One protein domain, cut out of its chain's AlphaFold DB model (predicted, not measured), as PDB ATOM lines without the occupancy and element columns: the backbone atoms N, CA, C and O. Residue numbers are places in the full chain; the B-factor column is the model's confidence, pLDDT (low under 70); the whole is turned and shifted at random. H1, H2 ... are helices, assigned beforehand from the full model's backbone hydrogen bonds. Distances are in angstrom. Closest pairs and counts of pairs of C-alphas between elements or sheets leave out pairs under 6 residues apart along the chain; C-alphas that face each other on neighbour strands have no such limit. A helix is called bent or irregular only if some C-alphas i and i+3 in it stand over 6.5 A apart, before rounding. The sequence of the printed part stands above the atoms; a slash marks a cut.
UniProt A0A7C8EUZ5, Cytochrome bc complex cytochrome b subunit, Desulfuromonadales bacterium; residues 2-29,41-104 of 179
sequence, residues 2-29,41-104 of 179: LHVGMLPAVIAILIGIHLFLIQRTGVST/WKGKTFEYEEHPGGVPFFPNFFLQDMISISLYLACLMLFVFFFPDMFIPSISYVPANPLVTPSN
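Overview. This is residues 2 to 29 and 41 to 104 of the 179 residues of the protein "Cytochrome bc complex cytochrome b subunit" of Desulfuromonadales bacterium (UniProt A0A7C8EUZ5). Two long helices, H1 and H2, run roughly opposite ways along an open, hollow frame, with an empty gap between them. The loop of residues 41 to 56 lies at one end of the frame; beyond the other end of H2, a tail with the tiny H3 runs on to residue 104, and its residues 92 to 101 stick out. The printed part has 92 residues with three named helices, H1, H2, H3, and no named strand: all helix. It is extended, with a radius of gyration of the C-alphas of 22.1 A and spans of 65 by 31 by 23 A.

Arrangement. H1, residues 2 to 25, is apart from H2, residues 57 to 82. H3, residues 90 to 93, is apart from both. Residues 2 to 22 of H1 stand free. O i to N i+4 pairs are within hydrogen-bond range in 18 of 20 for H1 and 21 of 22 for H2; H3 is too short for one.

Along the chain. H1 starts at C-alpha 2 (-18.914, 22.966, -65.211), spans 32.5 A and is only just irregular: C-alphas 4 and 7 are 6.7 A apart. H2 spans 35.5 A, ending at C-alpha 82 (-10.659, -7.089, -59.012). H3 spans 5.9 A.

Size, cuts and confidence. The C-alphas farthest apart, of Pro 52 and Leu 99, are 67.0 A apart. Residues 30 to 40 are not printed; C-alphas 29 and 41 are 13.8 A apart across the cut. H2 to H3 is a short link. Residues 41 to 54 have pLDDT under 70.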
ATOM      1  N   LEU A   2     -17.739  23.219 -66.061       94.94
ATOM      2  CA  LEU A   2     -18.914  22.966 -65.211       94.94
ATOM      3  C   LEU A   2     -18.768  21.716 -64.321       94.94
ATOM      4  O   LEU A   2     -18.885  21.826 -63.107       94.94
ATOM      5  N   HIS A   3     -18.443  20.555 -64.902       93.19
ATOM      6  CA  HIS A   3     -18.333  19.289 -64.157       93.19
ATOM      7  C   HIS A   3     -17.151  19.226 -63.179       93.19
ATOM      8  O   HIS A   3     -17.278  18.661 -62.104       93.19
ATOM      9  N   VAL A   4     -16.006  19.809 -63.540       94.31
ATOM     10  CA  VAL A   4     -14.761  19.668 -62.761       94.31
ATOM     11  C   VAL A   4     -14.619  20.749 -61.687       94.31
ATOM     12  O   VAL A   4     -14.043  20.500 -60.639       94.31
ATOM     13  N   GLY A   5     -15.129  21.958 -61.942       94.44
ATOM     14  CA  GLY A   5     -14.972  23.091 -61.028       94.44
ATOM     15  C   GLY A   5     -16.272  23.473 -60.335       94.44
ATOM     16  O   GLY A   5     -16.372  23.423 -59.114       94.44
ATOM     17  N   MET A   6     -17.282  23.859 -61.121       95.81
ATOM     18  CA  MET A   6     -18.493  24.477 -60.574       95.81
ATOM     19  C   MET A   6     -19.363  23.485 -59.796       95.81
ATOM     20  O   MET A   6     -19.751  23.787 -58.671       95.81
ATOM     21  N   LEU A   7     -19.656  22.303 -60.356       95.56
ATOM     22  CA  LEU A   7     -20.506  21.311 -59.687       95.56
ATOM     23  C   LEU A   7     -19.906  20.809 -58.361       95.56
ATOM     24  O   LEU A   7     -20.627  20.856 -57.363       95.56
ATOM     25  N   PRO A   8     -18.621  20.405 -58.280       96.38
ATOM     26  CA  PRO A   8     -18.027  19.977 -57.015       96.38
ATOM     27  C   PRO A   8     -18.020  21.090 -55.967       96.38
ATOM     28  O   PRO A   8     -18.319  20.828 -54.805       96.38
ATOM     29  N   ALA A   9     -17.754  22.338 -56.371       97.06
ATOM     30  CA  ALA A   9     -17.794  23.481 -55.462       97.06
ATOM     31  C   ALA A   9     -19.204  23.722 -54.896       97.06
ATOM     32  O   ALA A   9     -19.359  23.907 -53.690       97.06
ATOM     33  N   VAL A  10     -20.241  23.669 -55.740       97.56
ATOM     34  CA  VAL A  10     -21.639  23.806 -55.296       97.56
ATOM     35  C   VAL A  10     -22.023  22.672 -54.347       97.56
ATOM     36  O   VAL A  10     -22.598  22.936 -53.293       97.56
ATOM     37  N   ILE A  11     -21.670  21.425 -54.670       97.56
ATOM     38  CA  ILE A  11     -21.938  20.269 -53.804       97.56
ATOM     39  C   ILE A  11     -21.225  20.426 -52.454       97.56
ATOM     40  O   ILE A  11     -21.852  20.219 -51.420       97.56
ATOM     41  N   ALA A  12     -19.962  20.858 -52.433       97.00
ATOM     42  CA  ALA A  12     -19.220  21.092 -51.192       97.00
ATOM     43  C   ALA A  12     -19.881  22.165 -50.308       97.00
ATOM     44  O   ALA A  12     -20.006  21.977 -49.097       97.00
ATOM     45  N   ILE A  13     -20.367  23.258 -50.907       97.69
ATOM     46  CA  ILE A  13     -21.121  24.300 -50.190       97.69
ATOM     47  C   ILE A  13     -22.423  23.725 -49.618       97.69
ATOM     48  O   ILE A  13     -22.730  23.956 -48.449       97.69
ATOM     49  N   LEU A  14     -23.173  22.953 -50.409       97.69
ATOM     50  CA  LEU A  14     -24.414  22.321 -49.955       97.69
ATOM     51  C   LEU A  14     -24.171  21.324 -48.816       97.69
ATOM     52  O   LEU A  14     -24.948  21.313 -47.865       97.69
ATOM     53  N   ILE A  15     -23.082  20.549 -48.861       97.94
ATOM     54  CA  ILE A  15     -22.667  19.664 -47.761       97.94
ATOM     55  C   ILE A  15     -22.379  20.485 -46.500       97.94
ATOM     56  O   ILE A  15     -22.871  20.141 -45.427       97.94
ATOM     57  N   GLY A  16     -21.645  21.596 -46.613       97.38
ATOM     58  CA  GLY A  16     -21.372  22.483 -45.478       97.38
ATOM     59  C   GLY A  16     -22.649  23.055 -44.854       97.38
ATOM     60  O   GLY A  16     -22.816  23.008 -43.636       97.38
ATOM     61  N   ILE A  17     -23.585  23.527 -45.685       97.25
ATOM     62  CA  ILE A  17     -24.903  24.006 -45.233       97.25
ATOM     63  C   ILE A  17     -25.685  22.873 -44.561       97.25
ATOM     64  O   ILE A  17     -26.269  23.077 -43.500       97.25
ATOM     65  N   HIS A  18     -25.687  21.678 -45.148       94.56
ATOM     66  CA  HIS A  18     -26.385  20.515 -44.610       94.56
ATOM     67  C   HIS A  18     -25.855  20.117 -43.224       94.56
ATOM     68  O   HIS A  18     -26.643  19.974 -42.290       94.56
ATOM     69  N   LEU A  19     -24.531  20.020 -43.062       94.19
ATOM     70  CA  LEU A  19     -23.896  19.715 -41.776       94.19
ATOM     71  C   LEU A  19     -24.164  20.804 -40.734       94.19
ATOM     72  O   LEU A  19     -24.475  20.487 -39.587       94.19
ATOM     73  N   PHE A  20     -24.116  22.078 -41.130       93.19
ATOM     74  CA  PHE A  20     -24.468  23.194 -40.252       93.19
ATOM     75  C   PHE A  20     -25.922  23.110 -39.767       93.19
ATOM     76  O   PHE A  20     -26.196  23.336 -38.589       93.19
ATOM     77  N   LEU A  21     -26.860  22.768 -40.656       91.81
ATOM     78  CA  LEU A  21     -28.266  22.603 -40.290       91.81
ATOM     79  C   LEU A  21     -28.459  21.435 -39.324       91.81
ATOM     80  O   LEU A  21     -29.134  21.624 -38.319       91.81
ATOM     81  N   ILE A  22     -27.819  20.286 -39.564       88.56
ATOM     82  CA  ILE A  22     -27.870  19.136 -38.646       88.56
ATOM     83  C   ILE A  22     -27.300  19.506 -37.276       88.56
ATOM     84  O   ILE A  22     -27.933  19.240 -36.258       88.56
ATOM     85  N   GLN A  23     -26.141  20.166 -37.234       85.06
ATOM     86  CA  GLN A  23     -25.534  20.592 -35.974       85.06
ATOM     87  C   GLN A  23     -26.422  21.591 -35.218       85.06
ATOM     88  O   GLN A  23     -26.410  21.623 -33.991       85.06
ATOM     89  N   ARG A  24     -27.200  22.404 -35.939       84.38
ATOM     90  CA  ARG A  24     -28.118  23.380 -35.348       84.38
ATOM     91  C   ARG A  24     -29.433  22.765 -34.868       84.38
ATOM     92  O   ARG A  24     -29.989  23.261 -33.894       84.38
ATOM     93  N   THR A  25     -29.975  21.773 -35.571       81.38
ATOM     94  CA  THR A  25     -31.273  21.159 -35.233       81.38
ATOM     95  C   THR A  25     -31.161  19.911 -34.364       81.38
ATOM     96  O   THR A  25     -32.190  19.452 -33.880       81.38
ATOM     97  N   GLY A  26     -29.957  19.364 -34.197       78.94
ATOM     98  CA  GLY A  26     -29.734  18.073 -33.553       78.94
ATOM     99  C   GLY A  26     -29.986  16.897 -34.503       78.94
ATOM    100  O   GLY A  26     -30.651  17.026 -35.540       78.94
ATOM    101  N   VAL A  27     -29.426  15.735 -34.161       79.50
ATOM    102  CA  VAL A  27     -29.624  14.475 -34.895       79.50
ATOM    103  C   VAL A  27     -30.878  13.787 -34.363       79.50
ATOM    104  O   VAL A  27     -31.090  13.705 -33.158       79.50
ATOM    105  N   SER A  28     -31.724  13.275 -35.257       77.88
ATOM    106  CA  SER A  28     -32.919  12.531 -34.844       77.88
ATOM    107  C   SER A  28     -32.543  11.208 -34.174       77.88
ATOM    108  O   SER A  28     -31.651  10.501 -34.641       77.88
ATOM    109  N   THR A  29     -33.256  10.843 -33.111       70.62
ATOM    110  CA  THR A  29     -33.035   9.572 -32.415       70.62
ATOM    111  C   THR A  29     -33.404   8.380 -33.304       70.62
ATOM    112  O   THR A  29     -34.432   8.424 -33.991       70.62
ATOM    113  N   TRP A  41     -37.289  21.639 -30.581       48.84
ATOM    114  CA  TRP A  41     -36.503  22.811 -30.941       48.84
ATOM    115  C   TRP A  41     -36.320  23.756 -29.737       48.84
ATOM    116  O   TRP A  41     -37.269  24.410 -29.300       48.84
ATOM    117  N   LYS A  42     -35.096  23.845 -29.204       48.91
ATOM    118  CA  LYS A  42     -34.733  24.776 -28.126       48.91
ATOM    119  C   LYS A  42     -34.321  26.138 -28.699       48.91
ATOM    120  O   LYS A  42     -33.155  26.499 -28.729       48.91
ATOM    121  N   GLY A  43     -35.303  26.924 -29.135       52.78
ATOM    122  CA  GLY A  43     -35.189  28.386 -29.187       52.78
ATOM    123  C   GLY A  43     -34.153  29.013 -30.144       52.78
ATOM    124  O   GLY A  43     -33.701  28.433 -31.128       52.78
ATOM    125  N   LYS A  44     -33.850  30.298 -29.887       56.22
ATOM    126  CA  LYS A  44     -33.021  31.184 -30.738       56.22
ATOM    127  C   LYS A  44     -31.513  31.103 -30.445       56.22
ATOM    128  O   LYS A  44     -30.733  31.715 -31.174       56.22
ATOM    129  N   THR A  45     -31.112  30.388 -29.400       52.06
ATOM    130  CA  THR A  45     -29.745  30.321 -28.870       52.06
ATOM    131  C   THR A  45     -29.199  28.903 -28.983       52.06
ATOM    132  O   THR A  45     -29.924  27.943 -28.756       52.06
ATOM    133  N   PHE A  46     -27.923  28.771 -29.355       54.16
ATOM    134  CA  PHE A  46     -27.244  27.476 -29.388       54.16
ATOM    135  C   PHE A  46     -26.960  27.034 -27.948       54.16
ATOM    136  O   PHE A  46     -26.077  27.591 -27.297       54.16
ATOM    137  N   GLU A  47     -27.727  26.072 -27.445       54.41
ATOM    138  CA  GLU A  47     -27.447  25.383 -26.185       54.41
ATOM    139  C   GLU A  47     -26.896  23.991 -26.489       54.41
ATOM    140  O   GLU A  47     -27.380  23.314 -27.396       54.41
ATOM    141  N   TYR A  48     -25.877  23.566 -25.738       55.53
ATOM    142  CA  TYR A  48     -25.371  22.201 -25.837       55.53
ATOM    143  C   TYR A  48     -26.473  21.247 -25.362       55.53
ATOM    144  O   TYR A  48     -26.968  21.366 -24.238       55.53
ATOM    145  N   GLU A  49     -26.911  20.344 -26.235       54.75
ATOM    146  CA  GLU A  49     -28.000  19.423 -25.935       54.75
ATOM    147  C   GLU A  49     -27.483  18.312 -25.009       54.75
ATOM    148  O   GLU A  49     -26.893  17.323 -25.440       54.75
ATOM    149  N   GLU A  50     -27.649  18.493 -23.696       52.78
ATOM    150  CA  GLU A  50     -27.458  17.404 -22.737       52.78
ATOM    151  C   GLU A  50     -28.619  16.413 -22.884       52.78
ATOM    152  O   GLU A  50     -29.678  16.563 -22.271       52.78
ATOM    153  N   HIS A  51     -28.430  15.400 -23.731       56.84
ATOM    154  CA  HIS A  51     -29.321  14.247 -23.771       56.84
ATOM    155  C   HIS A  51     -29.130  13.442 -22.479       56.84
ATOM    156  O   HIS A  51     -28.028  12.933 -22.240       56.84
ATOM    157  N   PRO A  52     -30.165  13.274 -21.638       51.12
ATOM    158  CA  PRO A  52     -30.075  12.387 -20.489       51.12
ATOM    159  C   PRO A  52     -29.898  10.950 -20.999       51.12
ATOM    160  O   PRO A  52     -30.845  10.333 -21.476       51.12
ATOM    161  N   GLY A  53     -28.665  10.439 -20.939       62.19
ATOM    162  CA  GLY A  53     -28.276   9.135 -21.493       62.19
ATOM    163  C   GLY A  53     -27.522   9.184 -22.831       62.19
ATOM    164  O   GLY A  53     -27.172   8.128 -23.355       62.19
ATOM    165  N   GLY A  54     -27.240  10.369 -23.381       64.81
ATOM    166  CA  GLY A  54     -26.379  10.518 -24.557       64.81
ATOM    167  C   GLY A  54     -24.906  10.269 -24.225       64.81
ATOM    168  O   GLY A  54     -24.415  10.686 -23.176       64.81
ATOM    169  N   VAL A  55     -24.188   9.599 -25.127       77.62
ATOM    170  CA  VAL A  55     -22.727   9.432 -25.040       77.62
ATOM    171  C   VAL A  55     -22.029  10.445 -25.953       77.62
ATOM    172  O   VAL A  55     -22.552  10.748 -27.028       77.62
ATOM    173  N   PRO A  56     -20.852  10.977 -25.575       82.25
ATOM    174  CA  PRO A  56     -20.140  11.938 -26.411       82.25
ATOM    175  C   PRO A  56     -19.719  11.307 -27.746       82.25
ATOM    176  O   PRO A  56     -19.335  10.132 -27.792       82.25
ATOM    177  N   PHE A  57     -19.763  12.107 -28.821       83.62
ATOM    178  CA  PHE A  57     -19.399  11.679 -30.179       83.62
ATOM    179  C   PHE A  57     -17.962  11.156 -30.248       83.62
ATOM    180  O   PHE A  57     -17.715  10.047 -30.725       83.62
ATOM    181  N   PHE A  58     -17.015  11.935 -29.725       87.25
ATOM    182  CA  PHE A  58     -15.637  11.501 -29.570       87.25
ATOM    183  C   PHE A  58     -15.431  10.955 -28.149       87.25
ATOM    184  O   PHE A  58     -15.779  11.648 -27.190       87.25
ATOM    185  N   PRO A  59     -14.862   9.751 -27.976       90.75
ATOM    186  CA  PRO A  59     -14.321   8.853 -29.006       90.75
ATOM    187  C   PRO A  59     -15.329   7.823 -29.556       90.75
ATOM    188  O   PRO A  59     -15.010   7.119 -30.508       90.75
ATOM    189  N   ASN A  60     -16.514   7.696 -28.955       88.62
ATOM    190  CA  ASN A  60     -17.383   6.527 -29.130       88.62
ATOM    191  C   ASN A  60     -17.899   6.348 -30.566       88.62
ATOM    192  O   ASN A  60     -17.568   5.361 -31.223       88.62
ATOM    193  N   PHE A  61     -18.701   7.298 -31.053       87.50
ATOM    194  CA  PHE A  61     -19.266   7.251 -32.402       87.50
ATOM    195  C   PHE A  61     -18.180   7.436 -33.461       87.50
ATOM    196  O   PHE A  61     -18.182   6.728 -34.459       87.50
ATOM    197  N   PHE A  62     -17.183   8.285 -33.194       92.69
ATOM    198  CA  PHE A  62     -16.054   8.482 -34.104       92.69
ATOM    199  C   PHE A  62     -15.316   7.175 -34.440       92.69
ATOM    200  O   PHE A  62     -15.006   6.922 -35.603       92.69
ATOM    201  N   LEU A  63     -15.041   6.324 -33.443       95.31
ATOM    202  CA  LEU A  63     -14.379   5.037 -33.677       95.31
ATOM    203  C   LEU A  63     -15.274   4.059 -34.448       95.31
ATOM    204  O   LEU A  63     -14.780   3.355 -35.328       95.31
ATOM    205  N   GLN A  64     -16.577   4.028 -34.155       91.56
ATOM    206  CA  GLN A  64     -17.533   3.184 -34.884       91.56
ATOM    207  C   GLN A  64     -17.667   3.609 -36.353       91.56
ATOM    208  O   GLN A  64     -17.636   2.759 -37.248       91.56
ATOM    209  N   ASP A  65     -17.733   4.915 -36.609       93.94
ATOM    210  CA  ASP A  65     -17.757   5.477 -37.958       93.94
ATOM    211  C   ASP A  65     -16.462   5.145 -38.702       93.94
ATOM    212  O   ASP A  65     -16.507   4.697 -39.845       93.94
ATOM    213  N   MET A  66     -15.300   5.268 -38.050       96.81
ATOM    214  CA  MET A  66     -14.009   4.960 -38.670       96.81
ATOM    215  C   MET A  66     -13.883   3.482 -39.061       96.81
ATOM    216  O   MET A  66     -13.379   3.173 -40.143       96.81
ATOM    217  N   ILE A  67     -14.370   2.564 -38.220       97.06
ATOM    218  CA  ILE A  67     -14.432   1.130 -38.544       97.06
ATOM    219  C   ILE A  67     -15.347   0.905 -39.754       97.06
ATOM    220  O   ILE A  67     -14.966   0.201 -40.691       97.06
ATOM    221  N   SER A  68     -16.520   1.538 -39.768       95.75
ATOM    222  CA  SER A  68     -17.506   1.405 -40.848       95.75
ATOM    223  C   SER A  68     -16.983   1.957 -42.179       95.75
ATOM    224  O   SER A  68     -17.101   1.298 -43.212       95.75
ATOM    225  N   ILE A  69     -16.329   3.123 -42.155       97.62
ATOM    226  CA  ILE A  69     -15.660   3.735 -43.312       97.62
ATOM    227  C   ILE A  69     -14.525   2.836 -43.805       97.62
ATOM    228  O   ILE A  69     -14.399   2.619 -45.008       97.62
ATOM    229  N   SER A  70     -13.720   2.280 -42.896       97.62
ATOM    230  CA  SER A  70     -12.611   1.389 -43.257       97.62
ATOM    231  C   SER A  70     -13.113   0.121 -43.948       97.62
ATOM    232  O   SER A  70     -12.558  -0.282 -44.970       97.62
ATOM    233  N   LEU A  71     -14.195  -0.482 -43.444       97.75
ATOM    234  CA  LEU A  71     -14.818  -1.655 -44.059       97.75
ATOM    235  C   LEU A  71     -15.435  -1.323 -45.426       97.75
ATOM    236  O   LEU A  71     -15.245  -2.072 -46.385       97.75
ATOM    237  N   TYR A  72     -16.132  -0.188 -45.533       97.00
ATOM    238  CA  TYR A  72     -16.679   0.301 -46.799       97.00
ATOM    239  C   TYR A  72     -15.575   0.521 -47.842       97.00
ATOM    240  O   TYR A  72     -15.689   0.032 -48.965       97.00
ATOM    241  N   LEU A  73     -14.478   1.188 -47.468       97.25
ATOM    242  CA  LEU A  73     -13.333   1.421 -48.350       97.25
ATOM    243  C   LEU A  73     -12.647   0.117 -48.754       97.25
ATOM    244  O   LEU A  73     -12.290  -0.031 -49.918       97.25
ATOM    245  N   ALA A  74     -12.498  -0.848 -47.843       96.88
ATOM    246  CA  ALA A  74     -11.945  -2.161 -48.176       96.88
ATOM    247  C   ALA A  74     -12.805  -2.887 -49.227       96.88
ATOM    248  O   ALA A  74     -12.272  -3.428 -50.197       96.88
ATOM    249  N   CYS A  75     -14.132  -2.844 -49.076       95.81
ATOM    250  CA  CYS A  75     -15.071  -3.396 -50.051       95.81
ATOM    251  C   CYS A  75     -14.982  -2.664 -51.400       95.81
ATOM    252  O   CYS A  75     -14.859  -3.301 -52.444       95.81
ATOM    253  N   LEU A  76     -14.963  -1.328 -51.389       95.25
ATOM    254  CA  LEU A  76     -14.815  -0.520 -52.600       95.25
ATOM    255  C   LEU A  76     -13.508  -0.841 -53.340       95.25
ATOM    256  O   LEU A  76     -13.524  -1.032 -54.554       95.25
ATOM    257  N   MET A  77     -12.391  -0.957 -52.617       95.94
ATOM    258  CA  MET A  77     -11.093  -1.322 -53.193       95.94
ATOM    259  C   MET A  77     -11.120  -2.715 -53.825       95.94
ATOM    260  O   MET A  77     -10.523  -2.904 -54.883       95.94
ATOM    261  N   LEU A  78     -11.849  -3.674 -53.242       95.31
ATOM    262  CA  LEU A  78     -12.038  -4.992 -53.848       95.31
ATOM    263  C   LEU A  78     -12.673  -4.859 -55.241       95.31
ATOM    264  O   LEU A  78     -12.147  -5.407 -56.206       95.31
ATOM    265  N   PHE A  79     -13.750  -4.084 -55.377       93.69
ATOM    266  CA  PHE A  79     -14.376  -3.876 -56.685       93.69
ATOM    267  C   PHE A  79     -13.466  -3.134 -57.665       93.69
ATOM    268  O   PHE A  79     -13.363  -3.542 -58.818       93.69
ATOM    269  N   VAL A  80     -12.777  -2.083 -57.219       93.31
ATOM    270  CA  VAL A  80     -11.899  -1.285 -58.088       93.31
ATOM    271  C   VAL A  80     -10.725  -2.111 -58.627       93.31
ATOM    272  O   VAL A  80     -10.400  -1.992 -59.805       93.31
ATOM    273  N   PHE A  81     -10.099  -2.956 -57.801       93.69
ATOM    274  CA  PHE A  81      -8.933  -3.740 -58.224       93.69
ATOM    275  C   PHE A  81      -9.288  -5.053 -58.927       93.69
ATOM    276  O   PHE A  81      -8.589  -5.433 -59.864       93.69
ATOM    277  N   PHE A  82     -10.339  -5.754 -58.492       94.38
ATOM    278  CA  PHE A  82     -10.659  -7.089 -59.012       94.38
ATOM    279  C   PHE A  82     -11.797  -7.101 -60.041       94.38
ATOM    280  O   PHE A  82     -11.862  -8.030 -60.842       94.38
ATOM    281  N   PHE A  83     -12.674  -6.089 -60.057       92.44
ATOM    282  CA  PHE A  83     -13.833  -6.021 -60.959       92.44
ATOM    283  C   PHE A  83     -14.050  -4.620 -61.577       92.44
ATOM    284  O   PHE A  83     -15.171  -4.102 -61.531       92.44
ATOM    285  N   PRO A  84     -13.023  -3.986 -62.182       86.19
ATOM    286  CA  PRO A  84     -13.130  -2.615 -62.695       86.19
ATOM    287  C   PRO A  84     -14.181  -2.461 -63.808       86.19
ATOM    288  O   PRO A  84     -14.878  -1.447 -63.870       86.19
ATOM    289  N   ASP A  85     -14.359  -3.490 -64.639       86.62
ATOM    290  CA  ASP A  85     -15.305  -3.480 -65.763       86.62
ATOM    291  C   ASP A  85     -16.777  -3.600 -65.334       86.62
ATOM    292  O   ASP A  85     -17.677  -3.500 -66.165       86.62
ATOM    293  N   MET A  86     -17.063  -3.791 -64.040       85.31
ATOM    294  CA  MET A  86     -18.443  -3.875 -63.547       85.31
ATOM    295  C   MET A  86     -19.193  -2.542 -63.688       85.31
ATOM    296  O   MET A  86     -20.404  -2.536 -63.909       85.31
ATOM    297  N   PHE A  87     -18.489  -1.413 -63.560       80.44
ATOM    298  CA  PHE A  87     -19.099  -0.079 -63.584       80.44
ATOM    299  C   PHE A  87     -18.950   0.643 -64.921       80.44
ATOM    300  O   PHE A  87     -19.664   1.616 -65.162       80.44
ATOM    301  N   ILE A  88     -18.036   0.188 -65.781       82.81
ATOM    302  CA  ILE A  88     -17.745   0.809 -67.074       82.81
ATOM    303  C   ILE A  88     -18.255  -0.124 -68.176       82.81
ATOM    304  O   ILE A  88     -17.667  -1.180 -68.404       82.81
ATOM    305  N   PRO A  89     -19.334   0.241 -68.894       81.06
ATOM    306  CA  PRO A  89     -19.820  -0.555 -70.013       81.06
ATOM    307  C   PRO A  89     -18.745  -0.696 -71.089       81.06
ATOM    308  O   PRO A  89     -18.110   0.296 -71.452       81.06
ATOM    309  N   SER A  90     -18.609  -1.888 -71.674       82.31
ATOM    310  CA  SER A  90     -17.602  -2.181 -72.706       82.31
ATOM    311  C   SER A  90     -17.674  -1.252 -73.926       82.31
ATOM    312  O   SER A  90     -16.650  -0.936 -74.530       82.31
ATOM    313  N   ILE A  91     -18.870  -0.756 -74.259       81.25
ATOM    314  CA  ILE A  91     -19.079   0.212 -75.346       81.25
ATOM    315  C   ILE A  91     -18.401   1.566 -75.089       81.25
ATOM    316  O   ILE A  91     -18.098   2.276 -76.042       81.25
ATOM    317  N   SER A  92     -18.129   1.914 -73.828       85.94
ATOM    318  CA  SER A  92     -17.522   3.196 -73.439       85.94
ATOM    319  C   SER A  92     -16.040   3.276 -73.806       85.94
ATOM    320  O   SER A  92     -15.471   4.364 -73.835       85.94
ATOM    321  N   TYR A  93     -15.412   2.133 -74.101       87.38
ATOM    322  CA  TYR A  93     -14.029   2.065 -74.576       87.38
ATOM    323  C   TYR A  93     -13.897   2.373 -76.076       87.38
ATOM    324  O   TYR A  93     -12.785   2.577 -76.566       87.38
ATOM    325  N   VAL A  94     -15.009   2.418 -76.818       88.44
ATOM    326  CA  VAL A  94     -15.017   2.787 -78.238       88.44
ATOM    327  C   VAL A  94     -15.197   4.306 -78.362       88.44
ATOM    328  O   VAL A  94     -16.101   4.859 -77.734       88.44
ATOM    329  N   PRO A  95     -14.385   5.007 -79.178       89.81
ATOM    330  CA  PRO A  95     -14.573   6.434 -79.422       89.81
ATOM    331  C   PRO A  95     -15.976   6.748 -79.949       89.81
ATOM    332  O   PRO A  95     -16.500   6.047 -80.816       89.81
ATOM    333  N   ALA A  96     -16.574   7.829 -79.449       89.62
ATOM    334  CA  ALA A  96     -17.920   8.225 -79.834       89.62
ATOM    335  C   ALA A  96     -18.006   8.551 -81.336       89.62
ATOM    336  O   ALA A  96     -17.228   9.352 -81.856       89.62
ATOM    337  N   ASN A  97     -18.993   7.966 -82.017       91.50
ATOM    338  CA  ASN A  97     -19.313   8.261 -83.410       91.50
ATOM    339  C   ASN A  97     -20.741   8.831 -83.508       91.50
ATOM    340  O   ASN A  97     -21.695   8.079 -83.318       91.50
ATOM    341  N   PRO A  98     -20.915  10.122 -83.847       91.44
ATOM    342  CA  PRO A  98     -22.238  10.745 -83.947       91.44
ATOM    343  C   PRO A  98     -23.171  10.122 -84.997       91.44
ATOM    344  O   PRO A  98     -24.377  10.335 -84.932       91.44
ATOM    345  N   LEU A  99     -22.633   9.382 -85.972       93.31
ATOM    346  CA  LEU A  99     -23.405   8.768 -87.057       93.31
ATOM    347  C   LEU A  99     -23.870   7.340 -86.739       93.31
ATOM    348  O   LEU A  99     -24.621   6.759 -87.519       93.31
ATOM    349  N   VAL A 100     -23.410   6.754 -85.629       87.69
ATOM    350  CA  VAL A 100     -23.681   5.357 -85.275       87.69
ATOM    351  C   VAL A 100     -24.222   5.285 -83.853       87.69
ATOM    352  O   VAL A 100     -23.501   5.524 -82.889       87.69
ATOM    353  N   THR A 101     -25.490   4.899 -83.715       86.25
ATOM    354  CA  THR A 101     -26.106   4.619 -82.412       86.25
ATOM    355  C   THR A 101     -26.012   3.119 -82.106       86.25
ATOM    356  O   THR A 101     -26.500   2.313 -82.902       86.25
ATOM    357  N   PRO A 102     -25.404   2.710 -80.976       84.56
ATOM    358  CA  PRO A 102     -25.403   1.313 -80.547       84.56
ATOM    359  C   PRO A 102     -26.827   0.777 -80.341       84.56
ATOM    360  O   PRO A 102     -27.703   1.493 -79.861       84.56
ATOM    361  N   SER A 103     -27.055  -0.498 -80.658       80.75
ATOM    362  CA  SER A 103     -28.392  -1.115 -80.654       80.75
ATOM    363  C   SER A 103     -29.032  -1.271 -79.268       80.75
ATOM    364  O   SER A 103     -30.252  -1.355 -79.177       80.75
ATOM    365  N   ASN A 104     -28.240  -1.305 -78.193       79.56
ATOM    366  CA  ASN A 104     -28.722  -1.438 -76.816       79.56
ATOM    367  C   ASN A 104     -28.114  -0.350 -75.920       79.56
ATOM    368  O   ASN A 104     -27.309  -0.630 -75.031       79.56
TER     369      ASN A 104